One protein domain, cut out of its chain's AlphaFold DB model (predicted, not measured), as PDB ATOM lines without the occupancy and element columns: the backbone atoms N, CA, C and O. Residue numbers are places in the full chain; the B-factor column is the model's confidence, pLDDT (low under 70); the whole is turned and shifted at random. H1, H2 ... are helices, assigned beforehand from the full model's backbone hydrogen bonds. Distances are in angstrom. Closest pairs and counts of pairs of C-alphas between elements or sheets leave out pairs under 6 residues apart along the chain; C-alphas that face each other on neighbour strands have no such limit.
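This is residues 241 to 339 of the 339 residues of the protein "Coiled-coil domain-containing 15-like" of Brachionus plicatilis (UniProt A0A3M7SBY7). Two helices, H2 and H4, lie side by side, with looping residues 271 to 308, which include tiny H3, over one side. H5 follows H4 as an arm, and residues 330 to 339, of which 330 to 337 belong to H5, stick out. The printed part has 99 residues with five named helices, H1 to H5 in chain order, and no named strand; its class is all helix, with 55 of the 99 residues in the named helices, and it is elongated at 54 by 31 by 21 A and only just loose, close to compact, with a radius of gyration of the C-alphas of 15.3 A.

H1, residues 241 to 244, is close to but not clearly touching H2, residues 251 to 270 (C-alphas 244 and 254, the closest, 8.0 A). H3, residues 279 to 282, is apart from H2. H4, residues 309 to 320, touches H2 the same way at a shallow tilt of 26 degrees; the closest C-alphas, Ile 256 and Ala 313, are 5.6 A apart. H5, residues 323 to 337, is close to but not clearly touching H4 (Leu 319 and Ile 325, closest C-alphas, 7.9 A). H2, H4 and H5 have every O i to N i+4 pair within hydrogen-bond range.

H2 spans 28.7 A from C-alpha 251 (-50.885, 18.679, 103.531), H4 16.2 A, and H5 20.9 A to C-alpha 337 (-90.029, 8.837, 124.427).

The printed part has no cut; H3 to H4 is a long link. Residues 241 to 249, 281 to 289 and 322 to 339 are under pLDDT 70.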
ATOM      1  N   LEU A 241     -61.404  28.321 100.743       50.00
ATOM      2  CA  LEU A 241     -60.164  27.534 100.766       50.00
ATOM      3  C   LEU A 241     -59.004  28.200 100.007       50.00
ATOM      4  O   LEU A 241     -57.856  28.049 100.416       50.00
ATOM      5  N   ALA A 242     -59.289  28.981  98.960       51.88
ATOM      6  CA  ALA A 242     -58.266  29.745  98.240       51.88
ATOM      7  C   ALA A 242     -57.564  30.799  99.124       51.88
ATOM      8  O   ALA A 242     -56.405  31.117  98.885       51.88
ATOM      9  N   GLY A 243     -58.220  31.289 100.184       47.97
ATOM     10  CA  GLY A 243     -57.616  32.212 101.154       47.97
ATOM     11  C   GLY A 243     -56.702  31.543 102.192       47.97
ATOM     12  O   GLY A 243     -55.962  32.238 102.885       47.97
ATOM     13  N   CYS A 244     -56.729  30.210 102.305       48.91
ATOM     14  CA  CYS A 244     -55.950  29.452 103.291       48.91
ATOM     15  C   CYS A 244     -54.671  28.821 102.721       48.91
ATOM     16  O   CYS A 244     -53.929  28.197 103.473       48.91
ATOM     17  N   GLN A 245     -54.372  28.991 101.427       47.09
ATOM     18  CA  GLN A 245     -53.109  28.540 100.830       47.09
ATOM     19  C   GLN A 245     -51.957  29.474 101.233       47.09
ATOM     20  O   GLN A 245     -51.404  30.211 100.422       47.09
ATOM     21  N   LYS A 246     -51.592  29.468 102.516       50.62
ATOM     22  CA  LYS A 246     -50.332  30.064 102.961       50.62
ATOM     23  C   LYS A 246     -49.210  29.093 102.593       50.62
ATOM     24  O   LYS A 246     -49.189  27.956 103.064       50.62
ATOM     25  N   ALA A 247     -48.310  29.533 101.716       43.56
ATOM     26  CA  ALA A 247     -47.135  28.779 101.294       43.56
ATOM     27  C   ALA A 247     -46.327  28.331 102.528       43.56
ATOM     28  O   ALA A 247     -45.803  29.167 103.259       43.56
ATOM     29  N   GLY A 248     -46.286  27.021 102.791       50.47
ATOM     30  CA  GLY A 248     -45.535  26.428 103.907       50.47
ATOM     31  C   GLY A 248     -46.328  25.483 104.816       50.47
ATOM     32  O   GLY A 248     -45.711  24.757 105.590       50.47
ATOM     33  N   GLN A 249     -47.662  25.436 104.721       59.00
ATOM     34  CA  GLN A 249     -48.462  24.509 105.536       59.00
ATOM     35  C   GLN A 249     -48.411  23.073 105.005       59.00
ATOM     36  O   GLN A 249     -48.482  22.820 103.798       59.00
ATOM     37  N   SER A 250     -48.296  22.108 105.918       73.12
ATOM     38  CA  SER A 250     -48.256  20.692 105.546       73.12
ATOM     39  C   SER A 250     -49.615  20.240 104.991       73.12
ATOM     40  O   SER A 250     -50.670  20.713 105.414       73.12
ATOM     41  N   LYS A 251     -49.632  19.261 104.071       78.94
ATOM     42  CA  LYS A 251     -50.885  18.679 103.531       78.94
ATOM     43  C   LYS A 251     -51.862  18.240 104.637       78.94
ATOM     44  O   LYS A 251     -53.074  18.256 104.436       78.94
ATOM     45  N   LEU A 252     -51.332  17.858 105.800       79.62
ATOM     46  CA  LEU A 252     -52.105  17.451 106.968       79.62
ATOM     47  C   LEU A 252     -52.794  18.632 107.669       79.62
ATOM     48  O   LEU A 252     -53.935  18.492 108.090       79.62
ATOM     49  N   GLU A 253     -52.151  19.796 107.756       83.12
ATOM     50  CA  GLU A 253     -52.758  21.013 108.317       83.12
ATOM     51  C   GLU A 253     -53.904  21.518 107.441       83.12
ATOM     52  O   GLU A 253     -54.979  21.829 107.954       83.12
ATOM     53  N   ASN A 254     -53.722  21.477 106.118       83.06
ATOM     54  CA  ASN A 254     -54.784  21.793 105.161       83.06
ATOM     55  C   ASN A 254     -55.981  20.845 105.324       83.06
ATOM     56  O   ASN A 254     -57.135  21.277 105.318       83.06
ATOM     57  N   TYR A 255     -55.712  19.550 105.519       85.19
ATOM     58  CA  TYR A 255     -56.749  18.559 105.795       85.19
ATOM     59  C   TYR A 255     -57.481  18.847 107.114       85.19
ATOM     60  O   TYR A 255     -58.708  18.844 107.142       85.19
ATOM     61  N   ILE A 256     -56.760  19.162 108.192       88.00
ATOM     62  CA  ILE A 256     -57.357  19.539 109.482       88.00
ATOM     63  C   ILE A 256     -58.243  20.782 109.333       88.00
ATOM     64  O   ILE A 256     -59.367  20.789 109.835       88.00
ATOM     65  N   GLY A 257     -57.775  21.807 108.615       86.94
ATOM     66  CA  GLY A 257     -58.545  23.019 108.330       86.94
ATOM     67  C   GLY A 257     -59.845  22.718 107.582       86.94
ATOM     68  O   GLY A 257     -60.914  23.169 107.993       86.94
ATOM     69  N   TYR A 258     -59.778  21.874 106.549       88.06
ATOM     70  CA  TYR A 258     -60.962  21.399 105.834       88.06
ATOM     71  C   TYR A 258     -61.951  20.685 106.767       88.06
ATOM     72  O   TYR A 258     -63.142  20.992 106.765       88.06
ATOM     73  N   MET A 259     -61.466  19.773 107.612       87.62
ATOM     74  CA  MET A 259     -62.314  19.019 108.538       87.62
ATOM     75  C   MET A 259     -62.993  19.919 109.578       87.62
ATOM     76  O   MET A 259     -64.173  19.728 109.875       87.62
ATOM     77  N   LYS A 260     -62.291  20.944 110.082       89.50
ATOM     78  CA  LYS A 260     -62.873  21.967 110.964       89.50
ATOM     79  C   LYS A 260     -64.019  22.725 110.282       89.50
ATOM     80  O   LYS A 260     -65.063  22.918 110.901       89.50
ATOM     81  N   GLU A 261     -63.850  23.125 109.020       89.00
ATOM     82  CA  GLU A 261     -64.880  23.851 108.260       89.00
ATOM     83  C   GLU A 261     -66.118  22.969 108.016       89.00
ATOM     84  O   GLU A 261     -67.248  23.405 108.238       89.00
ATOM     85  N   VAL A 262     -65.915  21.699 107.640       87.75
ATOM     86  CA  VAL A 262     -67.008  20.733 107.435       87.75
ATOM     87  C   VAL A 262     -67.786  20.498 108.729       87.75
ATOM     88  O   VAL A 262     -69.019  20.481 108.714       87.75
ATOM     89  N   LEU A 263     -67.095  20.330 109.860       87.00
ATOM     90  CA  LEU A 263     -67.745  20.178 111.162       87.00
ATOM     91  C   LEU A 263     -68.517  21.434 111.567       87.00
ATOM     92  O   LEU A 263     -69.630  21.310 112.072       87.00
ATOM     93  N   ARG A 264     -67.985  22.627 111.287       87.56
ATOM     94  CA  ARG A 264     -68.673  23.902 111.535       87.56
ATOM     95  C   ARG A 264     -69.951  24.031 110.708       87.56
ATOM     96  O   ARG A 264     -70.993  24.398 111.249       87.56
ATOM     97  N   GLU A 265     -69.900  23.690 109.421       87.31
ATOM     98  CA  GLU A 265     -71.080  23.690 108.548       87.31
ATOM     99  C   GLU A 265     -72.127  22.687 109.055       87.31
ATOM    100  O   GLU A 265     -73.295  23.038 109.221       87.31
ATOM    101  N   LYS A 266     -71.715  21.457 109.387       84.38
ATOM    102  CA  LYS A 266     -72.617  20.425 109.922       84.38
ATOM    103  C   LYS A 266     -73.225  20.803 111.270       84.38
ATOM    104  O   LYS A 266     -74.410  20.553 111.485       84.38
ATOM    105  N   SER A 267     -72.432  21.381 112.166       84.50
ATOM    106  CA  SER A 267     -72.881  21.885 113.465       84.50
ATOM    107  C   SER A 267     -73.922  22.993 113.287       84.50
ATOM    108  O   SER A 267     -74.996  22.922 113.884       84.50
ATOM    109  N   SER A 268     -73.662  23.940 112.377       85.06
ATOM    110  CA  SER A 268     -74.579  25.042 112.058       85.06
ATOM    111  C   SER A 268     -75.895  24.537 111.459       85.06
ATOM    112  O   SER A 268     -76.970  24.951 111.886       85.06
ATOM    113  N   LEU A 269     -75.826  23.595 110.510       85.00
ATOM    114  CA  LEU A 269     -77.007  22.998 109.876       85.00
ATOM    115  C   LEU A 269     -77.876  22.210 110.866       85.00
ATOM    116  O   LEU A 269     -79.097  22.227 110.750       85.00
ATOM    117  N   ASN A 270     -77.263  21.526 111.836       80.69
ATOM    118  CA  ASN A 270     -77.983  20.721 112.829       80.69
ATOM    119  C   ASN A 270     -78.290  21.476 114.137       80.69
ATOM    120  O   ASN A 270     -78.849  20.868 115.045       80.69
ATOM    121  N   LYS A 271     -77.925  22.764 114.252       82.88
ATOM    122  CA  LYS A 271     -78.023  23.566 115.490       82.88
ATOM    123  C   LYS A 271     -77.437  22.850 116.719       82.88
ATOM    124  O   LYS A 271     -77.976  22.931 117.819       82.88
ATOM    125  N   MET A 272     -76.348  22.113 116.519       79.75
ATOM    126  CA  MET A 272     -75.724  21.293 117.554       79.75
ATOM    127  C   MET A 272     -74.363  21.876 117.912       79.75
ATOM    128  O   MET A 272     -73.540  22.079 117.023       79.75
ATOM    129  N   GLN A 273     -74.105  22.112 119.196       79.88
ATOM    130  CA  GLN A 273     -72.779  22.500 119.669       79.88
ATOM    131  C   GLN A 273     -71.952  21.238 119.917       79.88
ATOM    132  O   GLN A 273     -72.346  20.381 120.701       79.88
ATOM    133  N   ILE A 274     -70.830  21.104 119.210       79.81
ATOM    134  CA  ILE A 274     -69.913  19.978 119.404       79.81
ATOM    135  C   ILE A 274     -68.980  20.347 120.561       79.81
ATOM    136  O   ILE A 274     -68.290  21.367 120.446       79.81
ATOM    137  N   PRO A 275     -68.933  19.547 121.641       80.38
ATOM    138  CA  PRO A 275     -68.065  19.834 122.772       80.38
ATOM    139  C   PRO A 275     -66.583  19.821 122.358       80.38
ATOM    140  O   PRO A 275     -66.199  19.163 121.381       80.38
ATOM    141  N   PRO A 276     -65.720  20.535 123.096       81.38
ATOM    142  CA  PRO A 276     -64.292  20.560 122.820       81.38
ATOM    143  C   PRO A 276     -63.675  19.171 123.048       81.38
ATOM    144  O   PRO A 276     -63.991  18.489 124.019       81.38
ATOM    145  N   ILE A 277     -62.754  18.752 122.172       81.25
ATOM    146  CA  ILE A 277     -62.138  17.409 122.248       81.25
ATOM    147  C   ILE A 277     -61.163  17.299 123.433       81.25
ATOM    148  O   ILE A 277     -60.890  16.209 123.929       81.25
ATOM    149  N   CYS A 278     -60.601  18.420 123.889       81.25
ATOM    150  CA  CYS A 278     -59.629  18.422 124.975       81.25
ATOM    151  C   CYS A 278     -59.884  19.523 125.989       81.25
ATOM    152  O   CYS A 278     -60.302  20.624 125.636       81.25
ATOM    153  N   GLN A 279     -59.505  19.254 127.236       77.00
ATOM    154  CA  GLN A 279     -59.592  20.192 128.357       77.00
ATOM    155  C   GLN A 279     -58.627  21.387 128.243       77.00
ATOM    156  O   GLN A 279     -58.752  22.327 129.015       77.00
ATOM    157  N   CYS A 280     -57.717  21.418 127.254       74.88
ATOM    158  CA  CYS A 280     -56.849  22.585 127.020       74.88
ATOM    159  C   CYS A 280     -57.641  23.887 126.810       74.88
ATOM    160  O   CYS A 280     -57.104  24.951 127.090       74.88
ATOM    161  N   HIS A 281     -58.899  23.814 126.352       68.62
ATOM    162  CA  HIS A 281     -59.753  24.995 126.184       68.62
ATOM    163  C   HIS A 281     -59.936  25.795 127.486       68.62
ATOM    164  O   HIS A 281     -60.140  26.998 127.423       68.62
ATOM    165  N   LEU A 282     -59.806  25.155 128.655       67.06
ATOM    166  CA  LEU A 282     -59.905  25.819 129.960       67.06
ATOM    167  C   LEU A 282     -58.640  26.610 130.326       67.06
ATOM    168  O   LEU A 282     -58.721  27.595 131.049       67.06
ATOM    169  N   ASN A 283     -57.473  26.198 129.822       59.50
ATOM    170  CA  ASN A 283     -56.176  26.714 130.276       59.50
ATOM    171  C   ASN A 283     -55.543  27.724 129.307       59.50
ATOM    172  O   ASN A 283     -54.610  28.428 129.680       59.50
ATOM    173  N   SER A 284     -56.015  27.800 128.060       55.81
ATOM    174  CA  SER A 284     -55.400  28.635 127.016       55.81
ATOM    175  C   SER A 284     -55.875  30.098 127.006       55.81
ATOM    176  O   SER A 284     -55.570  30.819 126.059       55.81
ATOM    177  N   GLY A 285     -56.639  30.558 128.005       57.19
ATOM    178  CA  GLY A 285     -57.186  31.927 128.076       57.19
ATOM    179  C   GLY A 285     -58.258  32.254 127.021       57.19
ATOM    180  O   GLY A 285     -58.969  33.247 127.135       57.19
ATOM    181  N   SER A 286     -58.419  31.395 126.015       52.94
ATOM    182  CA  SER A 286     -59.535  31.380 125.081       52.94
ATOM    183  C   SER A 286     -60.669  30.547 125.681       52.94
ATOM    184  O   SER A 286     -60.659  29.324 125.555       52.94
ATOM    185  N   ASN A 287     -61.658  31.189 126.304       57.41
ATOM    186  CA  ASN A 287     -62.914  30.561 126.745       57.41
ATOM    187  C   ASN A 287     -63.803  30.155 125.553       57.41
ATOM    188  O   ASN A 287     -64.986  30.479 125.495       57.41
ATOM    189  N   SER A 288     -63.226  29.481 124.566       57.69
ATOM    190  CA  SER A 288     -63.909  29.055 123.358       57.69
ATOM    191  C   SER A 288     -64.434  27.634 123.554       57.69
ATOM    192  O   SER A 288     -63.639  26.691 123.596       57.69
ATOM    193  N   PRO A 289     -65.762  27.433 123.645       64.69
ATOM    194  CA  PRO A 289     -66.351  26.115 123.884       64.69
ATOM    195  C   PRO A 289     -66.338  25.220 122.634       64.69
ATOM    196  O   PRO A 289     -66.907  24.132 122.644       64.69
ATOM    197  N   LEU A 290     -65.731  25.671 121.532       72.38
ATOM    198  CA  LEU A 290     -65.920  25.092 120.209       72.38
ATOM    199  C   LEU A 290     -64.671  24.361 119.715       72.38
ATOM    200  O   LEU A 290     -63.563  24.890 119.660       72.38
ATOM    201  N   ILE A 291     -64.892  23.132 119.257       77.56
ATOM    202  CA  ILE A 291     -63.879  22.213 118.730       77.56
ATOM    203  C   ILE A 291     -62.945  22.806 117.662       77.56
ATOM    204  O   ILE A 291     -61.768  22.445 117.596       77.56
ATOM    205  N   TRP A 292     -63.449  23.703 116.811       79.25
ATOM    206  CA  TRP A 292     -62.692  24.268 115.690       79.25
ATOM    207  C   TRP A 292     -61.769  25.428 116.086       79.25
ATOM    208  O   TRP A 292     -60.871  25.753 115.308       79.25
ATOM    209  N   GLU A 293     -61.937  26.007 117.276       75.44
ATOM    210  CA  GLU A 293     -61.107  27.104 117.805       75.44
ATOM    211  C   GLU A 293     -59.873  26.612 118.576       75.44
ATOM    212  O   GLU A 293     -58.990  27.398 118.897       75.44
ATOM    213  N   ILE A 294     -59.762  25.302 118.817       76.06
ATOM    214  CA  ILE A 294     -58.612  24.713 119.508       76.06
ATOM    215  C   ILE A 294     -57.435  24.549 118.538       76.06
ATOM    216  O   ILE A 294     -57.552  23.873 117.506       76.06
ATOM    217  N   ASP A 295     -56.284  25.114 118.901       78.81
ATOM    218  CA  ASP A 295     -55.011  24.943 118.199       78.81
ATOM    219  C   ASP A 295     -54.182  23.825 118.845       78.81
ATOM    220  O   ASP A 295     -53.691  23.951 119.967       78.81
ATOM    221  N   PHE A 296     -53.974  22.724 118.116       80.81
ATOM    222  CA  PHE A 296     -53.191  21.571 118.587       80.81
ATOM    223  C   PHE A 296     -51.714  21.916 118.868       80.81
ATOM    224  O   PHE A 296     -51.045  21.233 119.640       80.81
ATOM    225  N   THR A 297     -51.205  22.992 118.262       82.19
ATOM    226  CA  THR A 297     -49.845  23.509 118.478       82.19
ATOM    227  C   THR A 297     -49.689  24.236 119.811       82.19
ATOM    228  O   THR A 297     -48.578  24.322 120.321       82.19
ATOM    229  N   LYS A 298     -50.792  24.738 120.383       79.88
ATOM    230  CA  LYS A 298     -50.822  25.529 121.625       79.88
ATOM    231  C   LYS A 298     -51.470  24.789 122.798       79.88
ATOM    232  O   LYS A 298     -51.720  25.389 123.840       79.88
ATOM    233  N   CYS A 299     -51.783  23.504 122.635       81.19
ATOM    234  CA  CYS A 299     -52.301  22.704 123.741       81.19
ATOM    235  C   CYS A 299     -51.247  22.550 124.847       81.19
ATOM    236  O   CYS A 299     -50.051  22.669 124.601       81.19
ATOM    237  N   ALA A 300     -51.684  22.227 126.063       81.88
ATOM    238  CA  ALA A 300     -50.771  21.881 127.148       81.88
ATOM    239  C   ALA A 300     -49.979  20.599 126.825       81.88
ATOM    240  O   ALA A 300     -50.527  19.684 126.211       81.88
ATOM    241  N   ASN A 301     -48.735  20.497 127.317       77.25
ATOM    242  CA  ASN A 301     -47.831  19.360 127.064       77.25
ATOM    243  C   ASN A 301     -48.429  17.983 127.418       77.25
ATOM    244  O   ASN A 301     -48.086  16.990 126.790       77.25
ATOM    245  N   ASN A 302     -49.349  17.923 128.387       81.69
ATOM    246  CA  ASN A 302     -50.014  16.682 128.806       81.69
ATOM    247  C   ASN A 302     -51.234  16.312 127.943       81.69
ATOM    248  O   ASN A 302     -51.911  15.323 128.218       81.69
ATOM    249  N   CYS A 303     -51.568  17.105 126.925       85.38
ATOM    250  CA  CYS A 303     -52.702  16.815 126.066       85.38
ATOM    251  C   CYS A 303     -52.336  15.830 124.958       85.38
ATOM    252  O   CYS A 303     -51.352  16.017 124.248       85.38
ATOM    253  N   LEU A 304     -53.219  14.857 124.724       85.19
ATOM    254  CA  LEU A 304     -53.119  13.876 123.639       85.19
ATOM    255  C   LEU A 304     -52.915  14.512 122.248       85.19
ATOM    256  O   LEU A 304     -52.331  13.890 121.361       85.19
ATOM    257  N   PHE A 305     -53.396  15.744 122.052       87.69
ATOM    258  CA  PHE A 305     -53.310  16.459 120.776       87.69
ATOM    259  C   PHE A 305     -52.104  17.395 120.665       87.69
ATOM    260  O   PHE A 305     -51.885  17.946 119.586       87.69
ATOM    261  N   TYR A 306     -51.324  17.591 121.733       88.06
ATOM    262  CA  TYR A 306     -50.171  18.487 121.701       88.06
ATOM    263  C   TYR A 306     -49.150  18.023 120.661       88.06
ATOM    264  O   TYR A 306     -48.678  16.888 120.707       88.06
ATOM    265  N   GLN A 307     -48.861  18.891 119.685       85.81
ATOM    266  CA  GLN A 307     -47.964  18.605 118.556       85.81
ATOM    267  C   GLN A 307     -48.287  17.299 117.800       85.81
ATOM    268  O   GLN A 307     -47.444  16.757 117.086       85.81
ATOM    269  N   ASN A 308     -49.526  16.804 117.900       88.06
ATOM    270  CA  ASN A 308     -49.952  15.560 117.269       88.06
ATOM    271  C   ASN A 308     -51.100  15.805 116.275       88.06
ATOM    272  O   ASN A 308     -52.260  15.461 116.535       88.06
ATOM    273  N   PRO A 309     -50.797  16.376 115.093       87.62
ATOM    274  CA  PRO A 309     -51.812  16.690 114.092       87.62
ATOM    275  C   PRO A 309     -52.509  15.437 113.536       87.62
ATOM    276  O   PRO A 309     -53.648  15.519 113.082       87.62
ATOM    277  N   LYS A 310     -51.871  14.258 113.585       86.50
ATOM    278  CA  LYS A 310     -52.454  13.008 113.069       86.50
ATOM    279  C   LYS A 310     -53.613  12.519 113.932       86.50
ATOM    280  O   LYS A 310     -54.666  12.194 113.390       86.50
ATOM    281  N   GLU A 311     -53.428  12.476 115.249       87.19
ATOM    282  CA  GLU A 311     -54.503  12.073 116.163       87.19
ATOM    283  C   GLU A 311     -55.625  13.109 116.194       87.19
ATOM    284  O   GLU A 311     -56.800  12.749 116.155       87.19
ATOM    285  N   TYR A 312     -55.280  14.396 116.128       88.88
ATOM    286  CA  TYR A 312     -56.279  15.454 116.014       88.88
ATOM    287  C   TYR A 312     -57.132  15.300 114.739       88.88
ATOM    288  O   TYR A 312     -58.361  15.319 114.801       88.88
ATOM    289  N   ALA A 313     -56.502  15.037 113.588       88.94
ATOM    290  CA  ALA A 313     -57.204  14.773 112.333       88.94
ATOM    291  C   ALA A 313     -58.106  13.526 112.396       88.94
ATOM    292  O   ALA A 313     -59.214  13.550 111.860       88.94
ATOM    293  N   ARG A 314     -57.661  12.447 113.059       86.44
ATOM    294  CA  ARG A 314     -58.458  11.220 113.248       86.44
ATOM    295  C   ARG A 314     -59.732  11.492 114.035       86.44
ATOM    296  O   ARG A 314     -60.800  11.069 113.601       86.44
ATOM    297  N   VAL A 315     -59.636  12.225 115.142       88.19
ATOM    298  CA  VAL A 315     -60.811  12.545 115.960       88.19
ATOM    299  C   VAL A 315     -61.780  13.453 115.206       88.19
ATOM    300  O   VAL A 315     -62.980  13.176 115.191       88.19
ATOM    301  N   LEU A 316     -61.277  14.478 114.504       87.94
ATOM    302  CA  LEU A 316     -62.120  15.306 113.638       87.94
ATOM    303  C   LEU A 316     -62.830  14.451 112.580       87.94
ATOM    304  O   LEU A 316     -64.031  14.603 112.377       87.94
ATOM    305  N   PHE A 317     -62.129  13.507 111.946       87.38
ATOM    306  CA  PHE A 317     -62.730  12.584 110.984       87.38
ATOM    307  C   PHE A 317     -63.840  11.728 111.585       87.38
ATOM    308  O   PHE A 317     -64.940  11.705 111.034       87.38
ATOM    309  N   SER A 318     -63.605  11.113 112.742       85.12
ATOM    310  CA  SER A 318     -64.622  10.327 113.443       85.12
ATOM    311  C   SER A 318     -65.869  11.142 113.791       85.12
ATOM    312  O   SER A 318     -66.976  10.637 113.640       85.12
ATOM    313  N   LEU A 319     -65.709  12.408 114.189       81.69
ATOM    314  CA  LEU A 319     -66.828  13.322 114.460       81.69
ATOM    315  C   LEU A 319     -67.587  13.728 113.195       81.69
ATOM    316  O   LEU A 319     -68.770  14.066 113.244       81.69
ATOM    317  N   THR A 320     -66.908  13.707 112.051       79.81
ATOM    318  CA  THR A 320     -67.498  14.092 110.770       79.81
ATOM    319  C   THR A 320     -68.256  12.935 110.130       79.81
ATOM    320  O   THR A 320     -69.200  13.181 109.371       79.81
ATOM    321  N   ASP A 321     -67.857  11.694 110.402       75.94
ATOM    322  CA  ASP A 321     -68.489  10.506 109.846       75.94
ATOM    323  C   ASP A 321     -69.846  10.240 110.526       75.94
ATOM    324  O   ASP A 321     -69.984  10.342 111.745       75.94
ATOM    325  N   ARG A 322     -70.875   9.951 109.719       58.16
ATOM    326  CA  ARG A 322     -72.326  10.091 110.016       58.16
ATOM    327  C   ARG A 322     -72.827   9.519 111.355       58.16
ATOM    328  O   ARG A 322     -73.864   9.959 111.843       58.16
ATOM    329  N   SER A 323     -72.098   8.586 111.957       57.34
ATOM    330  CA  SER A 323     -72.527   7.822 113.131       57.34
ATOM    331  C   SER A 323     -72.720   8.630 114.422       57.34
ATOM    332  O   SER A 323     -73.534   8.224 115.244       57.34
ATOM    333  N   LEU A 324     -72.028   9.759 114.630       56.00
ATOM    334  CA  LEU A 324     -72.141  10.509 115.895       56.00
ATOM    335  C   LEU A 324     -73.311  11.500 115.904       56.00
ATOM    336  O   LEU A 324     -74.052  11.556 116.879       56.00
ATOM    337  N   ILE A 325     -73.556  12.190 114.787       56.66
ATOM    338  CA  ILE A 325     -74.708  13.099 114.650       56.66
ATOM    339  C   ILE A 325     -76.026  12.310 114.663       56.66
ATOM    340  O   ILE A 325     -77.016  12.772 115.224       56.66
ATOM    341  N   GLU A 326     -76.056  11.116 114.064       59.31
ATOM    342  CA  GLU A 326     -77.230  10.235 114.124       59.31
ATOM    343  C   GLU A 326     -77.434   9.646 115.525       59.31
ATOM    344  O   GLU A 326     -78.568   9.617 115.993       59.31
ATOM    345  N   ARG A 327     -76.364   9.265 116.238       57.25
ATOM    346  CA  ARG A 327     -76.458   8.796 117.633       57.25
ATOM    347  C   ARG A 327     -76.968   9.861 118.591       57.25
ATOM    348  O   ARG A 327     -77.724   9.525 119.486       57.25
ATOM    349  N   GLU A 328     -76.594  11.122 118.413       57.62
ATOM    350  CA  GLU A 328     -77.083  12.195 119.284       57.62
ATOM    351  C   GLU A 328     -78.517  12.614 118.944       57.62
ATOM    352  O   GLU A 328     -79.294  12.958 119.833       57.62
ATOM    353  N   LYS A 329     -78.909  12.514 117.665       56.06
ATOM    354  CA  LYS A 329     -80.320  12.612 117.269       56.06
ATOM    355  C   LYS A 329     -81.148  11.486 117.881       56.06
ATOM    356  O   LYS A 329     -82.229  11.777 118.369       56.06
ATOM    357  N   LEU A 330     -80.634  10.254 117.892       53.00
ATOM    358  CA  LEU A 330     -81.274   9.104 118.538       53.00
ATOM    359  C   LEU A 330     -81.325   9.263 120.062       53.00
ATOM    360  O   LEU A 330     -82.388   9.094 120.629       53.00
ATOM    361  N   ALA A 331     -80.244   9.708 120.708       58.03
ATOM    362  CA  ALA A 331     -80.221   9.937 122.155       58.03
ATOM    363  C   ALA A 331     -81.197  11.044 122.597       58.03
ATOM    364  O   ALA A 331     -81.834  10.925 123.640       58.03
ATOM    365  N   LYS A 332     -81.361  12.104 121.789       55.88
ATOM    366  CA  LYS A 332     -82.414  13.109 122.011       55.88
ATOM    367  C   LYS A 332     -83.813  12.544 121.763       55.88
ATOM    368  O   LYS A 332     -84.737  12.928 122.468       55.88
ATOM    369  N   PHE A 333     -83.970  11.651 120.787       45.47
ATOM    370  CA  PHE A 333     -85.239  10.977 120.508       45.47
ATOM    371  C   PHE A 333     -85.645  10.034 121.651       45.47
ATOM    372  O   PHE A 333     -86.792  10.075 122.075       45.47
ATOM    373  N   ASP A 334     -84.701   9.272 122.205       44.72
ATOM    374  CA  ASP A 334     -84.934   8.374 123.339       44.72
ATOM    375  C   ASP A 334     -85.316   9.169 124.602       44.72
ATOM    376  O   ASP A 334     -86.280   8.825 125.273       44.72
ATOM    377  N   SER A 335     -84.684  10.326 124.853       51.38
ATOM    378  CA  SER A 335     -85.081  11.220 125.961       51.38
ATOM    379  C   SER A 335     -86.460  11.882 125.799       51.38
ATOM    380  O   SER A 335     -86.965  12.487 126.740       51.38
ATOM    381  N   LEU A 336     -87.052  11.809 124.601       47.25
ATOM    382  CA  LEU A 336     -88.380  12.339 124.274       47.25
ATOM    383  C   LEU A 336     -89.475  11.261 124.318       47.25
ATOM    384  O   LEU A 336     -90.650  11.611 124.283       47.25
ATOM    385  N   ILE A 337     -89.101   9.978 124.367       50.69
ATOM    386  CA  ILE A 337     -90.029   8.837 124.427       50.69
ATOM    387  C   ILE A 337     -90.334   8.433 125.884       50.69
ATOM    388  O   ILE A 337     -91.354   7.798 126.131       50.69
ATOM    389  N   ASP A 338     -89.519   8.863 126.850       42.38
ATOM    390  CA  ASP A 338     -89.696   8.577 128.284       42.38
ATOM    391  C   ASP A 338     -90.598   9.596 129.036       42.38
ATOM    392  O   ASP A 338     -90.431   9.788 130.242       42.38
ATOM    393  N   PHE A 339     -91.555  10.248 128.358       38.53
ATOM    394  CA  PHE A 339     -92.564  11.127 128.982       38.53
ATOM    395  C   PHE A 339     -94.001  10.679 128.719       38.53
ATOM    396  O   PHE A 339     -94.332  10.401 127.543       38.53
TER     397      PHE A 339